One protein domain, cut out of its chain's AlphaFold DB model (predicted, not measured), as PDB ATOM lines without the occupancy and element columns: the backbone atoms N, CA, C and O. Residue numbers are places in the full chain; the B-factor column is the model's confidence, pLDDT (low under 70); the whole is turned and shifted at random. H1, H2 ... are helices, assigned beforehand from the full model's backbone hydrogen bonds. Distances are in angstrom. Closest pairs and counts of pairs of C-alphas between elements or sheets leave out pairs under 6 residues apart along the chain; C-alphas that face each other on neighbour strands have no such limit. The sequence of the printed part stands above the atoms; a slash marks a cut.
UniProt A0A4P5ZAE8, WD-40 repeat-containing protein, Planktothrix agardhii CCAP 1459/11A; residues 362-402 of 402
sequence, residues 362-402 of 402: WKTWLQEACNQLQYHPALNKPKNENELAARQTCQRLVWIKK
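This is residues 362 to 402 of the 402 residues of the protein "WD-40 repeat-containing protein" of Planktothrix agardhii CCAP 1459/11A (UniProt A0A4P5ZAE8). The longest helix, H3, has the two other helices packed on one side of it: H1 is set steeply to it and meets its second half, and the short H2 sits on its first half. The chain folds back after H1, so to speak, through H2 and into H3, which runs opposite to H1. The printed part has 41 residues with three named helices, in the order H1, H2, H3, and no named strand; the class is all helix. The whole is compact, with a radius of gyration of the C-alphas of 9.6 A and spans of 26 by 18 by 16 A.

H3, residues 385 to 397, measures 17.9 A from first to last C-alpha; C-alpha 385 is at (-42.347, 13.600, 236.374) and C-alpha 397 at (-34.560, -2.334, 238.975). H1, residues 362 to 373, measures 15.8 A and begins with C-alpha 362 at (-38.789, -6.544, 230.044). H2, residues 377 to 380, measures 4.9 A.

H3 touches H1 with its residues 394 to 397 alone, and the closest C-alphas, those of Cys 370 and Cys 394, are 5.6 A apart. The two run opposite ways at a steep tilt of 65 degrees. H3 touches H2 with its residues 387 to 391 alone, and the closest C-alphas, those of Leu 379 and Arg 391, are 5.1 A apart. H1 and H2 are close but not clearly touching, with the C-alphas of Leu 373 and Leu 379 closest at 6.5 A. In H1 and H3 every pair of O i and N i+4 is within hydrogen-bond range; H2 is too short for such a pair.

The two C-alphas farthest apart, those of Asn 384 and Lys 402, are 28.8 A apart. The links H1 to H2 and H2 to H3 are tight, with 3 and 4 residues. The printed part has no cut, and Lys 402 is the chain's last residue. The mean pLDDT of the printed part is 81.3; residues 362 to 365 and 401 to 402 are under 70.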
ATOM      1  N   TRP A 362     -38.702  -8.005 229.868       61.62
ATOM      2  CA  TRP A 362     -38.789  -6.544 230.044       61.62
ATOM      3  C   TRP A 362     -37.668  -5.973 230.933       61.62
ATOM      4  O   TRP A 362     -37.292  -4.819 230.774       61.62
ATOM      5  N   LYS A 363     -37.079  -6.773 231.837       62.81
ATOM      6  CA  LYS A 363     -35.914  -6.368 232.637       62.81
ATOM      7  C   LYS A 363     -34.624  -6.280 231.831       62.81
ATOM      8  O   LYS A 363     -33.794  -5.459 232.172       62.81
ATOM      9  N   THR A 364     -34.433  -7.095 230.803       64.62
ATOM     10  CA  THR A 364     -33.266  -7.050 229.910       64.62
ATOM     11  C   THR A 364     -33.360  -5.831 229.003       64.62
ATOM     12  O   THR A 364     -32.381  -5.117 228.831       64.62
ATOM     13  N   TRP A 365     -34.564  -5.534 228.514       64.12
ATOM     14  CA  TRP A 365     -34.858  -4.284 227.821       64.12
ATOM     15  C   TRP A 365     -34.684  -3.073 228.712       64.12
ATOM     16  O   TRP A 365     -34.038  -2.109 228.323       64.12
ATOM     17  N   LEU A 366     -35.218  -3.138 229.931       75.19
ATOM     18  CA  LEU A 366     -35.019  -2.095 230.916       75.19
ATOM     19  C   LEU A 366     -33.529  -1.952 231.233       75.19
ATOM     20  O   LEU A 366     -33.047  -0.836 231.323       75.19
ATOM     21  N   GLN A 367     -32.785  -3.051 231.356       75.81
ATOM     22  CA  GLN A 367     -31.347  -3.029 231.594       75.81
ATOM     23  C   GLN A 367     -30.618  -2.328 230.451       75.81
ATOM     24  O   GLN A 367     -29.830  -1.427 230.720       75.81
ATOM     25  N   GLU A 368     -30.899  -2.693 229.202       73.12
ATOM     26  CA  GLU A 368     -30.267  -2.096 228.026       73.12
ATOM     27  C   GLU A 368     -30.644  -0.615 227.883       73.12
ATOM     28  O   GLU A 368     -29.768   0.245 227.827       73.12
ATOM     29  N   ALA A 369     -31.937  -0.290 227.953       75.50
ATOM     30  CA  ALA A 369     -32.437   1.079 227.881       75.50
ATOM     31  C   ALA A 369     -31.870   1.955 229.007       75.50
ATOM     32  O   ALA A 369     -31.387   3.059 228.757       75.50
ATOM     33  N   CYS A 370     -31.868   1.464 230.247       86.31
ATOM     34  CA  CYS A 370     -31.266   2.175 231.365       86.31
ATOM     35  C   CYS A 370     -29.753   2.318 231.166       86.31
ATOM     36  O   CYS A 370     -29.235   3.410 231.342       86.31
ATOM     37  N   ASN A 371     -29.021   1.282 230.753       82.56
ATOM     38  CA  ASN A 371     -27.577   1.389 230.518       82.56
ATOM     39  C   ASN A 371     -27.240   2.434 229.437       82.56
ATOM     40  O   ASN A 371     -26.360   3.265 229.658       82.56
ATOM     41  N   GLN A 372     -27.969   2.461 228.318       79.31
ATOM     42  CA  GLN A 372     -27.746   3.451 227.258       79.31
ATOM     43  C   GLN A 372     -28.133   4.873 227.680       79.31
ATOM     44  O   GLN A 372     -27.453   5.842 227.339       79.31
ATOM     45  N   LEU A 373     -29.194   5.013 228.476       84.62
ATOM     46  CA  LEU A 373     -29.669   6.309 228.961       84.62
ATOM     47  C   LEU A 373     -28.999   6.762 230.266       84.62
ATOM     48  O   LEU A 373     -29.307   7.850 230.752       84.62
ATOM     49  N   GLN A 374     -28.068   5.983 230.827       87.44
ATOM     50  CA  GLN A 374     -27.462   6.239 232.139       87.44
ATOM     51  C   GLN A 374     -26.854   7.639 232.258       87.44
ATOM     52  O   GLN A 374     -26.960   8.281 233.305       87.44
ATOM     53  N   TYR A 375     -26.260   8.133 231.173       87.56
ATOM     54  CA  TYR A 375     -25.644   9.460 231.114       87.56
ATOM     55  C   TYR A 375     -26.484  10.487 230.346       87.56
ATOM     56  O   TYR A 375     -26.109  11.660 230.279       87.56
ATOM     57  N   HIS A 376     -27.628  10.078 229.793       90.75
ATOM     58  CA  HIS A 376     -28.498  10.960 229.026       90.75
ATOM     59  C   HIS A 376     -29.144  12.019 229.945       90.75
ATOM     60  O   HIS A 376     -29.565  11.687 231.059       90.75
ATOM     61  N   PRO A 377     -29.279  13.293 229.514       91.75
ATOM     62  CA  PRO A 377     -29.826  14.363 230.351       91.75
ATOM     63  C   PRO A 377     -31.205  14.060 230.940       91.75
ATOM     64  O   PRO A 377     -31.452  14.440 232.078       91.75
ATOM     65  N   ALA A 378     -32.057  13.333 230.212       86.75
ATOM     66  CA  ALA A 378     -33.387  12.935 230.681       86.75
ATOM     67  C   ALA A 378     -33.344  12.090 231.971       86.75
ATOM     68  O   ALA A 378     -34.178  12.267 232.848       86.75
ATOM     69  N   LEU A 379     -32.347  11.208 232.139       89.69
ATOM     70  CA  LEU A 379     -32.204  10.423 233.371       89.69
ATOM     71  C   LEU A 379     -31.236  11.070 234.363       89.69
ATOM     72  O   LEU A 379     -31.418  10.931 235.570       89.69
ATOM     73  N   ASN A 380     -30.229  11.812 233.896       88.06
ATOM     74  CA  ASN A 380     -29.224  12.430 234.765       88.06
ATOM     75  C   ASN A 380     -29.712  13.745 235.416       88.06
ATOM     76  O   ASN A 380     -29.391  14.023 236.573       88.06
ATOM     77  N   LYS A 381     -30.551  14.518 234.718       91.56
ATOM     78  CA  LYS A 381     -31.227  15.733 235.206       91.56
ATOM     79  C   LYS A 381     -32.692  15.767 234.723       91.56
ATOM     80  O   LYS A 381     -32.998  16.549 233.821       91.56
ATOM     81  N   PRO A 382     -33.579  14.943 235.316       92.25
ATOM     82  CA  PRO A 382     -34.988  14.886 234.935       92.25
ATOM     83  C   PRO A 382     -35.653  16.262 235.009       92.25
ATOM     84  O   PRO A 382     -35.493  16.972 236.002       92.25
ATOM     85  N   LYS A 383     -36.397  16.639 233.968       94.88
ATOM     86  CA  LYS A 383     -37.105  17.927 233.858       94.88
ATOM     87  C   LYS A 383     -38.614  17.812 234.071       94.88
ATOM     88  O   LYS A 383     -39.282  18.836 234.185       94.88
ATOM     89  N   ASN A 384     -39.150  16.595 234.098       94.31
ATOM     90  CA  ASN A 384     -40.567  16.311 234.312       94.31
ATOM     91  C   ASN A 384     -40.758  15.012 235.116       94.31
ATOM     92  O   ASN A 384     -39.807  14.265 235.361       94.31
ATOM     93  N   GLU A 385     -41.996  14.753 235.536       89.94
ATOM     94  CA  GLU A 385     -42.347  13.600 236.374       89.94
ATOM     95  C   GLU A 385     -42.111  12.255 235.672       89.94
ATOM     96  O   GLU A 385     -41.660  11.308 236.314       89.94
ATOM     97  N   ASN A 386     -42.319  12.183 234.353       80.94
ATOM     98  CA  ASN A 386     -42.098  10.960 233.575       80.94
ATOM     99  C   ASN A 386     -40.610  10.586 233.521       80.94
ATOM    100  O   ASN A 386     -40.243   9.436 233.751       80.94
ATOM    101  N   GLU A 387     -39.738  11.562 233.276       91.94
ATOM    102  CA  GLU A 387     -38.282  11.389 233.306       91.94
ATOM    103  C   GLU A 387     -37.785  10.988 234.702       91.94
ATOM    104  O   GLU A 387     -36.901  10.136 234.843       91.94
ATOM    105  N   LEU A 388     -38.383  11.561 235.753       91.75
ATOM    106  CA  LEU A 388     -38.053  11.224 237.134       91.75
ATOM    107  C   LEU A 388     -38.476   9.788 237.475       91.75
ATOM    108  O   LEU A 388     -37.677   9.036 238.039       91.75
ATOM    109  N   ALA A 389     -39.688   9.384 237.087       83.25
ATOM    110  CA  ALA A 389     -40.199   8.029 237.270       83.25
ATOM    111  C   ALA A 389     -39.372   6.992 236.489       83.25
ATOM    112  O   ALA A 389     -39.044   5.926 237.022       83.25
ATOM    113  N   ALA A 390     -38.957   7.316 235.260       84.50
ATOM    114  CA  ALA A 390     -38.069   6.476 234.459       84.50
ATOM    115  C   ALA A 390     -36.705   6.286 235.145       84.50
ATOM    116  O   ALA A 390     -36.246   5.154 235.315       84.50
ATOM    117  N   ARG A 391     -36.091   7.370 235.647       92.56
ATOM    118  CA  ARG A 391     -34.829   7.298 236.405       92.56
ATOM    119  C   ARG A 391     -34.975   6.438 237.658       92.56
ATOM    120  O   ARG A 391     -34.118   5.594 237.911       92.56
ATOM    121  N   GLN A 392     -36.037   6.634 238.438       89.25
ATOM    122  CA  GLN A 392     -36.290   5.855 239.656       89.25
ATOM    123  C   GLN A 392     -36.494   4.370 239.345       89.25
ATOM    124  O   GLN A 392     -36.007   3.508 240.074       89.25
ATOM    125  N   THR A 393     -37.154   4.064 238.230       82.88
ATOM    126  CA  THR A 393     -37.330   2.695 237.738       82.88
ATOM    127  C   THR A 393     -35.979   2.061 237.396       82.88
ATOM    128  O   THR A 393     -35.689   0.976 237.899       82.88
ATOM    129  N   CYS A 394     -35.108   2.763 236.661       88.00
ATOM    130  CA  CYS A 394     -33.735   2.322 236.394       88.00
ATOM    131  C   CYS A 394     -32.913   2.139 237.680       88.00
ATOM    132  O   CYS A 394     -32.249   1.123 237.864       88.00
ATOM    133  N   GLN A 395     -32.986   3.079 238.622       88.12
ATOM    134  CA  GLN A 395     -32.279   2.981 239.902       88.12
ATOM    135  C   GLN A 395     -32.740   1.779 240.733       88.12
ATOM    136  O   GLN A 395     -31.913   1.079 241.310       88.12
ATOM    137  N   ARG A 396     -34.053   1.531 240.778       82.25
ATOM    138  CA  ARG A 396     -34.665   0.462 241.573       82.25
ATOM    139  C   ARG A 396     -34.477  -0.920 240.961       82.25
ATOM    140  O   ARG A 396     -34.417  -1.896 241.695       82.25
ATOM    141  N   LEU A 397     -34.474  -1.032 239.640       76.69
ATOM    142  CA  LEU A 397     -34.560  -2.334 238.975       76.69
ATOM    143  C   LEU A 397     -33.284  -2.732 238.233       76.69
ATOM    144  O   LEU A 397     -33.126  -3.914 237.944       76.69
ATOM    145  N   VAL A 398     -32.389  -1.780 237.947       83.25
ATOM    146  CA  VAL A 398     -31.216  -1.980 237.081       83.25
ATOM    147  C   VAL A 398     -29.909  -1.599 237.777       83.25
ATOM    148  O   VAL A 398     -28.986  -2.405 237.841       83.25
ATOM    149  N   TRP A 399     -29.801  -0.381 238.315       86.81
ATOM    150  CA  TRP A 399     -28.532   0.161 238.829       86.81
ATOM    151  C   TRP A 399     -28.282  -0.087 240.324       86.81
ATOM    152  O   TRP A 399     -27.447   0.599 240.921       86.81
ATOM    153  N   ILE A 400     -28.981  -1.038 240.954       72.44
ATOM    154  CA  ILE A 400     -28.708  -1.393 242.355       72.44
ATOM    155  C   ILE A 400     -27.256  -1.879 242.457       72.44
ATOM    156  O   ILE A 400     -26.890  -2.907 241.889       72.44
ATOM    157  N   LYS A 401     -26.430  -1.152 243.216       51.31
ATOM    158  CA  LYS A 401     -25.112  -1.637 243.633       51.31
ATOM    159  C   LYS A 401     -25.320  -2.775 244.635       51.31
ATOM    160  O   LYS A 401     -25.901  -2.536 245.691       51.31
ATOM    161  N   LYS A 402     -24.895  -3.989 244.273       38.59
ATOM    162  CA  LYS A 402     -24.660  -5.064 245.246       38.59
ATOM    163  C   LYS A 402     -23.507  -4.701 246.169       38.59
ATOM    164  O   LYS A 402     -22.547  -4.074 245.664       38.59
TER     165      LYS A 402